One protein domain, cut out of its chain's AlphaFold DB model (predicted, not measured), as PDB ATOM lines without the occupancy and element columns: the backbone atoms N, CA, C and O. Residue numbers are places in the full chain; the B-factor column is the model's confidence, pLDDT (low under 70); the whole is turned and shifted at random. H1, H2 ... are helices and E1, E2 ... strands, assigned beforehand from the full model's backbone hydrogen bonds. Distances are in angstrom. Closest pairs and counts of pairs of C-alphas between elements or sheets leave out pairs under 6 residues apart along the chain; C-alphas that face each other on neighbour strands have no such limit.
ATOM      1  N   SER A  29     -51.384  19.091 -43.679       95.38
ATOM      2  CA  SER A  29     -50.214  18.219 -43.749       95.38
ATOM      3  C   SER A  29     -49.834  17.608 -42.400       95.38
ATOM      4  O   SER A  29     -49.352  16.478 -42.371       95.38
ATOM      5  N   ALA A  30     -50.085  18.314 -41.292       94.81
ATOM      6  CA  ALA A  30     -49.894  17.778 -39.946       94.81
ATOM      7  C   ALA A  30     -50.959  16.718 -39.639       94.81
ATOM      8  O   ALA A  30     -50.613  15.599 -39.273       94.81
ATOM      9  N   VAL A  31     -52.235  17.034 -39.913       94.62
ATOM     10  CA  VAL A  31     -53.366  16.102 -39.743       94.62
ATOM     11  C   VAL A  31     -53.117  14.797 -40.492       94.62
ATOM     12  O   VAL A  31     -53.294  13.717 -39.939       94.62
ATOM     13  N   TYR A  32     -52.649  14.879 -41.738       96.50
ATOM     14  CA  TYR A  32     -52.319  13.695 -42.529       96.50
ATOM     15  C   TYR A  32     -51.197  12.848 -41.912       96.50
ATOM     16  O   TYR A  32     -51.273  11.619 -41.911       96.50
ATOM     17  N   CYS A  33     -50.159  13.479 -41.365       96.50
ATOM     18  CA  CYS A  33     -49.068  12.758 -40.718       96.50
ATOM     19  C   CYS A  33     -49.489  12.084 -39.419       96.50
ATOM     20  O   CYS A  33     -49.173  10.907 -39.221       96.50
ATOM     21  N   ASP A  34     -50.251  12.794 -38.593       94.94
ATOM     22  CA  ASP A  34     -50.786  12.266 -37.344       94.94
ATOM     23  C   ASP A  34     -51.762  11.108 -37.624       94.94
ATOM     24  O   ASP A  34     -51.666  10.052 -36.998       94.94
ATOM     25  N   ALA A  35     -52.614  11.230 -38.650       95.38
ATOM     26  CA  ALA A  35     -53.535  10.173 -39.079       95.38
ATOM     27  C   ALA A  35     -52.822   8.892 -39.554       95.38
ATOM     28  O   ALA A  35     -53.376   7.795 -39.467       95.38
ATOM     29  N   LEU A  36     -51.583   9.002 -40.040       96.19
ATOM     30  CA  LEU A  36     -50.743   7.859 -40.415       96.19
ATOM     31  C   LEU A  36     -49.903   7.301 -39.258       96.19
ATOM     32  O   LEU A  36     -49.152   6.338 -39.475       96.19
ATOM     33  N   GLY A  37     -50.037   7.880 -38.062       95.44
ATOM     34  CA  GLY A  37     -49.320   7.496 -36.850       95.44
ATOM     35  C   GLY A  37     -47.880   8.010 -36.785       95.44
ATOM     36  O   GLY A  37     -47.082   7.469 -36.022       95.44
ATOM     37  N   TYR A  38     -47.520   9.007 -37.596       96.50
ATOM     38  CA  TYR A  38     -46.199   9.632 -37.537       96.50
ATOM     39  C   TYR A  38     -46.178  10.779 -36.533       96.50
ATOM     40  O   TYR A  38     -47.197  11.382 -36.229       96.50
ATOM     41  N   THR A  39     -44.990  11.101 -36.025       95.06
ATOM     42  CA  THR A  39     -44.819  12.253 -35.136       95.06
ATOM     43  C   THR A  39     -44.581  13.518 -35.948       95.06
ATOM     44  O   THR A  39     -43.642  13.579 -36.745       95.06
ATOM     45  N   THR A  40     -45.389  14.542 -35.697       94.38
ATOM     46  CA  THR A  40     -45.210  15.872 -36.276       94.38
ATOM     47  C   THR A  40     -44.176  16.689 -35.487       94.38
ATOM     48  O   THR A  40     -44.164  16.692 -34.257       94.38
ATOM     49  N   VAL A  41     -43.279  17.386 -36.189       95.50
ATOM     50  CA  VAL A  41     -42.250  18.269 -35.619       95.50
ATOM     51  C   VAL A  41     -42.322  19.625 -36.300       95.50
ATOM     52  O   VAL A  41     -42.325  19.703 -37.526       95.50
ATOM     53  N   VAL A  42     -42.333  20.693 -35.509       94.88
ATOM     54  CA  VAL A  42     -42.329  22.070 -36.007       94.88
ATOM     55  C   VAL A  42     -40.952  22.677 -35.781       94.88
ATOM     56  O   VAL A  42     -40.428  22.611 -34.669       94.88
ATOM     57  N   GLU A  43     -40.362  23.260 -36.823       94.06
ATOM     58  CA  GLU A  43     -39.083  23.967 -36.717       94.06
ATOM     59  C   GLU A  43     -39.146  25.359 -37.353       94.06
ATOM     60  O   GLU A  43     -39.671  25.504 -38.460       94.06
ATOM     61  N   PRO A  44     -38.569  26.385 -36.703       94.25
ATOM     62  CA  PRO A  44     -38.533  27.727 -37.255       94.25
ATOM     63  C   PRO A  44     -37.567  27.796 -38.440       94.25
ATOM     64  O   PRO A  44     -36.427  27.329 -38.372       94.25
ATOM     65  N   THR A  45     -37.993  28.439 -39.523       92.19
ATOM     66  CA  THR A  45     -37.155  28.703 -40.699       92.19
ATOM     67  C   THR A  45     -37.240  30.165 -41.121       92.19
ATOM     68  O   THR A  45     -38.084  30.926 -40.653       92.19
ATOM     69  N   ALA A  46     -36.379  30.577 -42.056       92.06
ATOM     70  CA  ALA A  46     -36.428  31.926 -42.623       92.06
ATOM     71  C   ALA A  46     -37.765  32.247 -43.326       92.06
ATOM     72  O   ALA A  46     -38.100  33.418 -43.479       92.06
ATOM     73  N   ALA A  47     -38.516  31.223 -43.749       86.50
ATOM     74  CA  ALA A  47     -39.826  31.360 -44.385       86.50
ATOM     75  C   ALA A  47     -41.001  31.274 -43.388       86.50
ATOM     76  O   ALA A  47     -42.152  31.376 -43.804       86.50
ATOM     77  N   GLY A  48     -40.718  31.093 -42.094       89.31
ATOM     78  CA  GLY A  48     -41.701  30.802 -41.051       89.31
ATOM     79  C   GLY A  48     -41.534  29.398 -40.473       89.31
ATOM     80  O   GLY A  48     -40.565  28.694 -40.775       89.31
ATOM     81  N   ASP A  49     -42.471  28.999 -39.624       90.12
ATOM     82  CA  ASP A  49     -42.465  27.670 -39.022       90.12
ATOM     83  C   ASP A  49     -42.798  26.610 -40.076       90.12
ATOM     84  O   ASP A  49     -43.834  26.663 -40.741       90.12
ATOM     85  N   MET A  50     -41.892  25.650 -40.244       93.62
ATOM     86  CA  MET A  50     -42.059  24.509 -41.135       93.62
ATOM     87  C   MET A  50     -42.477  23.285 -40.336       93.62
ATOM     88  O   MET A  50     -41.971  23.035 -39.241       93.62
ATOM     89  N   VAL A  51     -43.376  22.501 -40.921       94.69
ATOM     90  CA  VAL A  51     -43.878  21.261 -40.335       94.69
ATOM     91  C   VAL A  51     -43.220  20.070 -41.030       94.69
ATOM     92  O   VAL A  51     -43.107  20.012 -42.257       94.69
ATOM     93  N   TYR A  52     -42.761  19.120 -40.226       97.38
ATOM     94  CA  TYR A  52     -42.117  17.892 -40.662       97.38
ATOM     95  C   TYR A  52     -42.808  16.685 -40.050       97.38
ATOM     96  O   TYR A  52     -43.265  16.732 -38.913       97.38
ATOM     97  N   CYS A  53     -42.788  15.575 -40.772       97.69
ATOM     98  CA  CYS A  53     -43.248  14.282 -40.288       97.69
ATOM     99  C   CYS A  53     -42.040  13.383 -40.067       97.69
ATOM    100  O   CYS A  53     -41.173  13.267 -40.939       97.69
ATOM    101  N   LEU A  54     -41.957  12.775 -38.886       97.62
ATOM    102  CA  LEU A  54     -40.921  11.811 -38.545       97.62
ATOM    103  C   LEU A  54     -41.330  10.424 -39.035       97.62
ATOM    104  O   LEU A  54     -42.131   9.738 -38.403       97.62
ATOM    105  N   ILE A  55     -40.735  10.013 -40.149       96.81
ATOM    106  CA  ILE A  55     -40.934   8.705 -40.772       96.81
ATOM    107  C   ILE A  55     -39.624   7.935 -40.613       96.81
ATOM    108  O   ILE A  55     -38.580   8.386 -41.084       96.81
ATOM    109  N   ASP A  56     -39.649   6.822 -39.878       94.12
ATOM    110  CA  ASP A  56     -38.460   6.020 -39.540       94.12
ATOM    111  C   ASP A  56     -37.299   6.852 -38.960       94.12
ATOM    112  O   ASP A  56     -36.124   6.672 -39.290       94.12
ATOM    113  N   GLY A  57     -37.639   7.831 -38.114       92.94
ATOM    114  CA  GLY A  57     -36.682   8.746 -37.486       92.94
ATOM    115  C   GLY A  57     -36.114   9.828 -38.414       92.94
ATOM    116  O   GLY A  57     -35.290  10.630 -37.975       92.94
ATOM    117  N   LYS A  58     -36.548   9.893 -39.678       96.38
ATOM    118  CA  LYS A  58     -36.162  10.939 -40.632       96.38
ATOM    119  C   LYS A  58     -37.241  12.007 -40.717       96.38
ATOM    120  O   LYS A  58     -38.423  11.696 -40.823       96.38
ATOM    121  N   LYS A  59     -36.822  13.273 -40.730       97.25
ATOM    122  CA  LYS A  59     -37.717  14.405 -40.985       97.25
ATOM    123  C   LYS A  59     -38.016  14.504 -42.473       97.25
ATOM    124  O   LYS A  59     -37.101  14.665 -43.282       97.25
ATOM    125  N   VAL A  60     -39.294  14.449 -42.811       97.38
ATOM    126  CA  VAL A  60     -39.816  14.646 -44.161       97.38
ATOM    127  C   VAL A  60     -40.719  15.873 -44.147       97.38
ATOM    128  O   VAL A  60     -41.503  16.040 -43.223       97.38
ATOM    129  N   ASP A  61     -40.590  16.749 -45.141       97.38
ATOM    130  CA  ASP A  61     -41.480  17.906 -45.317       97.38
ATOM    131  C   ASP A  61     -42.938  17.430 -45.416       97.38
ATOM    132  O   ASP A  61     -43.272  16.633 -46.301       97.38
ATOM    133  N   SER A  62     -43.783  17.879 -44.482       97.31
ATOM    134  CA  SER A  62     -45.135  17.341 -44.310       97.31
ATOM    135  C   SER A  62     -46.025  17.612 -45.520       97.31
ATOM    136  O   SER A  62     -46.770  16.733 -45.952       97.31
ATOM    137  N   TRP A  63     -45.931  18.803 -46.117       96.06
ATOM    138  CA  TRP A  63     -46.716  19.169 -47.295       96.06
ATOM    139  C   TRP A  63     -46.285  18.374 -48.517       96.06
ATOM    140  O   TRP A  63     -47.127  17.853 -49.245       96.06
ATOM    141  N   LYS A  64     -44.975  18.207 -48.728       96.88
ATOM    142  CA  LYS A  64     -44.494  17.346 -49.818       96.88
ATOM    143  C   LYS A  64     -44.939  15.902 -49.629       96.88
ATOM    144  O   LYS A  64     -45.209  15.233 -50.622       96.88
ATOM    145  N   PHE A  65     -45.002  15.424 -48.389       97.69
ATOM    146  CA  PHE A  65     -45.454  14.071 -48.087       97.69
ATOM    147  C   PHE A  65     -46.958  13.888 -48.325       97.69
ATOM    148  O   PHE A  65     -47.341  12.933 -48.998       97.69
ATOM    149  N   LEU A  66     -47.792  14.830 -47.866       97.25
ATOM    150  CA  LEU A  66     -49.234  14.861 -48.147       97.25
ATOM    151  C   LEU A  66     -49.518  14.820 -49.655       97.25
ATOM    152  O   LEU A  66     -50.355  14.053 -50.118       97.25
ATOM    153  N   LEU A  67     -48.769  15.604 -50.433       96.06
ATOM    154  CA  LEU A  67     -48.906  15.657 -51.889       96.06
ATOM    155  C   LEU A  67     -48.286  14.454 -52.613       96.06
ATOM    156  O   LEU A  67     -48.338  14.392 -53.836       96.06
ATOM    157  N   GLY A  68     -47.691  13.501 -51.889       95.81
ATOM    158  CA  GLY A  68     -47.079  12.308 -52.474       95.81
ATOM    159  C   GLY A  68     -45.780  12.569 -53.240       95.81
ATOM    160  O   GLY A  68     -45.357  11.728 -54.027       95.81
ATOM    161  N   ASN A  69     -45.121  13.708 -53.016       96.25
ATOM    162  CA  ASN A  69     -43.871  14.078 -53.693       96.25
ATOM    163  C   ASN A  69     -42.623  13.438 -53.061       96.25
ATOM    164  O   ASN A  69     -41.548  13.442 -53.661       96.25
ATOM    165  N   VAL A  70     -42.734  12.944 -51.829       96.81
ATOM    166  CA  VAL A  70     -41.641  12.344 -51.047       96.81
ATOM    167  C   VAL A  70     -42.176  11.184 -50.213       96.81
ATOM    168  O   VAL A  70     -43.366  11.152 -49.918       96.81
ATOM    169  N   SER A  71     -41.294  10.265 -49.801       95.88
ATOM    170  CA  SER A  71     -41.634   9.118 -48.938       95.88
ATOM    171  C   SER A  71     -42.836   8.320 -49.473       95.88
ATOM    172  O   SER A  71     -43.780   8.004 -48.748       95.88
ATOM    173  N   THR A  72     -42.842   8.058 -50.783       95.38
ATOM    174  CA  THR A  72     -43.993   7.492 -51.498       95.38
ATOM    175  C   THR A  72     -44.340   6.092 -51.018       95.38
ATOM    176  O   THR A  72     -45.501   5.723 -51.081       95.38
ATOM    177  N   GLU A  73     -43.373   5.343 -50.493       96.06
ATOM    178  CA  GLU A  73     -43.518   4.016 -49.888       96.06
ATOM    179  C   GLU A  73     -44.201   4.022 -48.508       96.06
ATOM    180  O   GLU A  73     -44.681   2.990 -48.048       96.06
ATOM    181  N   ASN A  74     -44.272   5.185 -47.858       97.19
ATOM    182  CA  ASN A  74     -44.756   5.351 -46.485       97.19
ATOM    183  C   ASN A  74     -46.105   6.081 -46.395       97.19
ATOM    184  O   ASN A  74     -46.611   6.304 -45.287       97.19
ATOM    185  N   ASN A  75     -46.663   6.486 -47.538       97.12
ATOM    186  CA  ASN A  75     -47.931   7.201 -47.623       97.12
ATOM    187  C   ASN A  75     -49.140   6.266 -47.460       97.12
ATOM    188  O   ASN A  75     -49.002   5.040 -47.429       97.12
ATOM    189  N   TYR A  76     -50.337   6.848 -47.338       98.12
ATOM    190  CA  TYR A  76     -51.557   6.075 -47.114       98.12
ATOM    191  C   TYR A  76     -51.797   5.030 -48.209       98.12
ATOM    192  O   TYR A  76     -52.007   3.862 -47.888       98.12
ATOM    193  N   CYS A  77     -51.713   5.418 -49.489       98.06
ATOM    194  CA  CYS A  77     -51.985   4.509 -50.601       98.06
ATOM    195  C   CYS A  77     -51.101   3.256 -50.530       98.06
ATOM    196  O   CYS A  77     -51.617   2.145 -50.589       98.06
ATOM    197  N   GLN A  78     -49.788   3.416 -50.322       97.56
ATOM    198  CA  GLN A  78     -48.871   2.275 -50.232       97.56
ATOM    199  C   GLN A  78     -49.085   1.437 -48.972       97.56
ATOM    200  O   GLN A  78     -49.075   0.211 -49.060       97.56
ATOM    201  N   LYS A  79     -49.363   2.060 -47.820       96.88
ATOM    202  CA  LYS A  79     -49.710   1.322 -46.592       96.88
ATOM    203  C   LYS A  79     -50.956   0.449 -46.755       96.88
ATOM    204  O   LYS A  79     -51.036  -0.605 -46.134       96.88
ATOM    205  N   GLN A  80     -51.907   0.878 -47.583       97.50
ATOM    206  CA  GLN A  80     -53.116   0.113 -47.899       97.50
ATOM    207  C   GLN A  80     -52.945  -0.845 -49.091       97.50
ATOM    208  O   GLN A  80     -53.860  -1.603 -49.402       97.50
ATOM    209  N   GLY A  81     -51.790  -0.831 -49.765       97.38
ATOM    210  CA  GLY A  81     -51.544  -1.643 -50.957       97.38
ATOM    211  C   GLY A  81     -52.266  -1.154 -52.217       97.38
ATOM    212  O   GLY A  81     -52.470  -1.940 -53.141       97.38
ATOM    213  N   TYR A  82     -52.666   0.118 -52.267       97.88
ATOM    214  CA  TYR A  82     -53.254   0.740 -53.452       97.88
ATOM    215  C   TYR A  82     -52.184   1.292 -54.394       97.88
ATOM    216  O   TYR A  82     -51.162   1.838 -53.962       97.88
ATOM    217  N   ASP A  83     -52.477   1.248 -55.693       97.38
ATOM    218  CA  ASP A  83     -51.757   2.065 -56.665       97.38
ATOM    219  C   ASP A  83     -52.007   3.553 -56.380       97.38
ATOM    220  O   ASP A  83     -53.056   3.946 -55.860       97.38
ATOM    221  N   GLN A  84     -51.039   4.395 -56.732       96.81
ATOM    222  CA  GLN A  84     -51.093   5.837 -56.507       96.81
ATOM    223  C   GLN A  84     -50.873   6.615 -57.803       96.81
ATOM    224  O   GLN A  84     -50.151   6.181 -58.699       96.81
ATOM    225  N   THR A  85     -51.490   7.787 -57.897       96.75
ATOM    226  CA  THR A  85     -51.370   8.718 -59.022       96.75
ATOM    227  C   THR A  85     -51.546  10.146 -58.522       96.75
ATOM    228  O   THR A  85     -51.971  10.371 -57.393       96.75
ATOM    229  N   MET A  86     -51.253  11.121 -59.377       95.88
ATOM    230  CA  MET A  86     -51.668  12.505 -59.163       95.88
ATOM    231  C   MET A  86     -53.045  12.760 -59.792       95.88
ATOM    232  O   MET A  86     -53.397  12.124 -60.798       95.88
ATOM    233  N   THR A  87     -53.810  13.669 -59.191       94.12
ATOM    234  CA  THR A  87     -55.097  14.178 -59.686       94.12
ATOM    235  C   THR A  87     -55.157  15.696 -59.526       94.12
ATOM    236  O   THR A  87     -54.503  16.232 -58.636       94.12
ATOM    237  N   ASP A  88     -55.922  16.365 -60.383       93.50
ATOM    238  CA  ASP A  88     -56.274  17.791 -60.311       93.50
ATOM    239  C   ASP A  88     -57.547  18.042 -59.480       93.50
ATOM    240  O   ASP A  88     -57.800  19.159 -59.031       93.50
ATOM    241  N   ASP A  89     -58.336  16.994 -59.225       91.44
ATOM    242  CA  ASP A  89     -59.500  17.037 -58.334       91.44
ATOM    243  C   ASP A  89     -59.087  16.960 -56.853       91.44
ATOM    244  O   ASP A  89     -59.147  15.909 -56.211       91.44
ATOM    245  N   CYS A  90     -58.594  18.084 -56.332       89.88
ATOM    246  CA  CYS A  90     -58.059  18.201 -54.976       89.88
ATOM    247  C   CYS A  90     -59.054  18.852 -54.018       89.88
ATOM    248  O   CYS A  90     -58.852  19.980 -53.564       89.88
ATOM    249  N   TYR A  91     -60.131  18.146 -53.686       82.25
ATOM    250  CA  TYR A  91     -61.068  18.576 -52.651       82.25
ATOM    251  C   TYR A  91     -60.787  17.848 -51.323       82.25
ATOM    252  O   TYR A  91     -60.736  16.620 -51.336       82.25
ATOM    253  N   PRO A  92     -60.625  18.558 -50.182       82.12
ATOM    254  CA  PRO A  92     -60.934  19.978 -49.949       82.12
ATOM    255  C   PRO A  92     -59.730  20.948 -49.992       82.12
ATOM    256  O   PRO A  92     -59.892  22.119 -49.657       82.12
ATOM    257  N   LEU A  93     -58.528  20.508 -50.388       87.31
ATOM    258  CA  LEU A  93     -57.300  21.328 -50.330       87.31
ATOM    259  C   LEU A  93     -57.226  22.473 -51.359       87.31
ATOM    260  O   LEU A  93     -56.458  23.412 -51.157       87.31
ATOM    261  N   LEU A  94     -58.002  22.404 -52.445       87.56
ATOM    262  CA  LEU A  94     -58.040  23.389 -53.537       87.56
ATOM    263  C   LEU A  94     -56.660  23.655 -54.172       87.56
ATOM    264  O   LEU A  94     -56.315  24.795 -54.485       87.56
ATOM    265  N   LEU A  95     -55.864  22.598 -54.345       90.88
ATOM    266  CA  LEU A  95     -54.544  22.635 -54.982       90.88
ATOM    267  C   LEU A  95     -54.614  22.190 -56.448       90.88
ATOM    268  O   LEU A  95     -55.542  21.491 -56.838       90.88
ATOM    269  N   ASP A  96     -53.597  22.541 -57.240       90.19
ATOM    270  CA  ASP A  96     -53.527  22.181 -58.668       90.19
ATOM    271  C   ASP A  96     -53.272  20.683 -58.906       90.19
ATOM    272  O   ASP A  96     -53.581  20.150 -59.971       90.19
ATOM    273  N   SER A  97     -52.628  20.015 -57.948       93.38
ATOM    274  CA  SER A  97     -52.309  18.592 -58.014       93.38
ATOM    275  C   SER A  97     -52.125  18.020 -56.613       93.38
ATOM    276  O   SER A  97     -51.458  18.626 -55.772       93.38
ATOM    277  N   CYS A  98     -52.645  16.820 -56.386       95.44
ATOM    278  CA  CYS A  98     -52.580  16.113 -55.111       95.44
ATOM    279  C   CYS A  98     -52.471  14.601 -55.314       95.44
ATOM    280  O   CYS A  98     -52.763  14.063 -56.388       95.44
ATOM    281  N   LEU A  99     -52.042  13.920 -54.251       97.50
ATOM    282  CA  LEU A  99     -51.956  12.470 -54.198       97.50
ATOM    283  C   LEU A  99     -53.362  11.856 -54.207       97.50
ATOM    284  O   LEU A  99     -54.205  12.184 -53.376       97.50
ATOM    285  N   ALA A 100     -53.581  10.908 -55.111       97.44
ATOM    286  CA  ALA A 100     -54.779  10.089 -55.165       97.44
ATOM    287  C   ALA A 100     -54.418   8.603 -55.162       97.44
ATOM    288  O   ALA A 100     -53.460   8.177 -55.814       97.44
ATOM    289  N   CYS A 101     -55.223   7.804 -54.470       98.06
ATOM    290  CA  CYS A 101     -55.142   6.352 -54.543       98.06
ATOM    291  C   CYS A 101     -56.098   5.832 -55.626       98.06
ATOM    292  O   CYS A 101     -57.165   6.403 -55.859       98.06
ATOM    293  N   ILE A 102     -55.729   4.731 -56.280       97.75
ATOM    294  CA  ILE A 102     -56.585   4.031 -57.237       97.75
ATOM    295  C   ILE A 102     -57.298   2.900 -56.495       97.75
ATOM    296  O   ILE A 102     -56.724   1.843 -56.238       97.75
ATOM    297  N   VAL A 103     -58.567   3.119 -56.165       97.25
ATOM    298  CA  VAL A 103     -59.415   2.151 -55.460       97.25
ATOM    299  C   VAL A 103     -60.438   1.607 -56.449       97.25
ATOM    300  O   VAL A 103     -61.275   2.348 -56.959       97.25
ATOM    301  N   ASN A 104     -60.357   0.310 -56.764       96.31
ATOM    302  CA  ASN A 104     -61.221  -0.353 -57.754       96.31
ATOM    303  C   ASN A 104     -61.250   0.350 -59.131       96.31
ATOM    304  O   ASN A 104     -62.280   0.379 -59.801       96.31
ATOM    305  N   GLY A 105     -60.121   0.929 -59.550       95.62
ATOM    306  CA  GLY A 105     -59.994   1.664 -60.815       95.62
ATOM    307  C   GLY A 105     -60.430   3.133 -60.761       95.62
ATOM    308  O   GLY A 105     -60.247   3.849 -61.745       95.62
ATOM    309  N   THR A 106     -60.947   3.607 -59.627       96.00
ATOM    310  CA  THR A 106     -61.328   5.010 -59.418       96.00
ATOM    311  C   THR A 106     -60.210   5.761 -58.707       96.00
ATOM    312  O   THR A 106     -59.661   5.269 -57.725       96.00
ATOM    313  N   LYS A 107     -59.889   6.967 -59.184       96.69
ATOM    314  CA  LYS A 107     -58.961   7.878 -58.505       96.69
ATOM    315  C   LYS A 107     -59.708   8.609 -57.396       96.69
ATOM    316  O   LYS A 107     -60.704   9.267 -57.684       96.69
ATOM    317  N   ILE A 108     -59.232   8.492 -56.165       95.19
ATOM    318  CA  ILE A 108     -59.797   9.190 -55.008       95.19
ATOM    319  C   ILE A 108     -58.650   9.914 -54.308       95.19
ATOM    320  O   ILE A 108     -57.638   9.289 -53.984       95.19
ATOM    321  N   GLU A 109     -58.793  11.225 -54.124       96.25
ATOM    322  CA  GLU A 109     -57.828  12.046 -53.391       96.25
ATOM    323  C   GLU A 109     -57.622  11.488 -51.973       96.25
ATOM    324  O   GLU A 109     -58.552  10.974 -51.345       96.25
ATOM    325  N   VAL A 110     -56.375  11.510 -51.498       96.81
ATOM    326  CA  VAL A 110     -55.972  10.764 -50.304       96.81
ATOM    327  C   VAL A 110     -56.663  11.251 -49.027       96.81
ATOM    328  O   VAL A 110     -57.081  10.423 -48.220       96.81
ATOM    329  N   THR A 111     -56.835  12.560 -48.840       94.94
ATOM    330  CA  THR A 111     -57.496  13.118 -47.652       94.94
ATOM    331  C   THR A 111     -58.992  12.821 -47.640       94.94
ATOM    332  O   THR A 111     -59.529  12.480 -46.586       94.94
ATOM    333  N   HIS A 112     -59.647  12.837 -48.804       93.00
ATOM    334  CA  HIS A 112     -61.039  12.427 -48.952       93.00
ATOM    335  C   HIS A 112     -61.215  10.925 -48.700       93.00
ATOM    336  O   HIS A 112     -62.118  10.521 -47.972       93.00
ATOM    337  N   LEU A 113     -60.319  10.094 -49.240       94.75
ATOM    338  CA  LEU A 113     -60.340   8.646 -49.018       94.75
ATOM    339  C   LEU A 113     -60.147   8.285 -47.539       94.75
ATOM    340  O   LEU A 113     -60.749   7.331 -47.049       94.75
ATOM    341  N   MET A 114     -59.311   9.046 -46.836       94.31
ATOM    342  CA  MET A 114     -59.074   8.904 -45.400       94.31
ATOM    343  C   MET A 114     -60.155   9.562 -44.533       94.31
ATOM    344  O   MET A 114     -60.116   9.397 -43.317       94.31
ATOM    345  N   ASN A 115     -61.098  10.292 -45.139       91.12
ATOM    346  CA  ASN A 115     -62.105  11.093 -44.448       91.12
ATOM    347  C   ASN A 115     -61.489  12.041 -43.397       91.12
ATOM    348  O   ASN A 115     -61.915  12.070 -42.244       91.12
TER     349      ASN A 115
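This is residues 29 to 115 of the 192 residues of an uncharacterized protein of Candidatus Woesearchaeota archaeon CG11_big_fil_rev_8_21_14_0_20_43_8 (UniProt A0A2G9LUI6). Two small lobes sit end to end, each a three-stranded sheet with short helices, and the helices fill the space between the two sheets. The first lobe is the sheet E1 E2 E3 with H1 and H2 on one face, and the second is the sheet E4 E5 E6 with H3 and H4; at the far end of the first lobe the hairpin tip, residues 44 to 49, sticks out. The printed part has 87 residues, with four named helices and six named strands in the order H1 E1 E2 E3 H2 H3 E4 E5 E6 H4. Both sheets are antiparallel, in the orders E1 - E2 - E3 and E4 - E5 - E6, and the class is mixed, helices and strands. The whole is compact, with a radius of gyration of the C-alphas of 12.9 A, yet only just elongated, spanning 41 by 27 by 19 A.

H1 is residues 29 to 35, 9.9 A long, and begins at C-alpha 29 at (-50.214, 18.219, -43.749). E1, residues 39 to 45, is 19.0 A long, and E2, residues 48 to 55, is 22.1 A. E3 is residues 58 to 61 and H2 residues 62 to 66, ending at C-alpha 66 at (-49.234, 14.861, -48.147). H3 is residues 76 to 79. E4, residues 83 to 87, is 12.9 A long, and E5, residues 98 to 103, is 15.5 A. E6 is residues 106 to 109. H4, residues 110 to 113, ends at C-alpha 113 at (-60.340, 8.646, -49.018).

E1 E2 E3 is a meander, each strand the antiparallel neighbour of the one before. In the hairpin E1 and E2, N 43 and O 50 are 2.9 A apart; in the hairpin E2 and E3, N 53 and O 60 are 2.8 A apart. H1 is on this sheet at a height of 8.8 A, over E1 and only just over E2, with 3 C-alphas, and runs along the strands, at 10 degrees to E1 on the local plane. H2 is on the same face, over none of the strands. H1 and H2 touch, closest at the C-alphas of Ser 29 and Trp 63, 5.1 A. With residues 64 to 66, H2 only grazes the second sheet, the meander E4 E5 E6. There N 85 and O 100 are 2.9 A apart in the hairpin E4 and E5, and N 101 and O 108 are 2.9 A apart in the hairpin E5 and E6. H3 only grazes this sheet with residues 76 to 78. H4 is on it at a height of 7.4 A. H4 and H1 are close but not clearly touching, closest at the C-alphas of Thr 111 and Tyr 32, 7.3 A. E2 and E5 are apart. In H1 and H2 each O i to N i+4 pair is within hydrogen-bond range; H3 and H4 are too short for such a pair.

The two C-alphas farthest apart are those of Ala 46 and Asn 104, 43.4 A. The printed part has no cut and no long link. Its mean pLDDT is 94.9, and no printed residue is under 70.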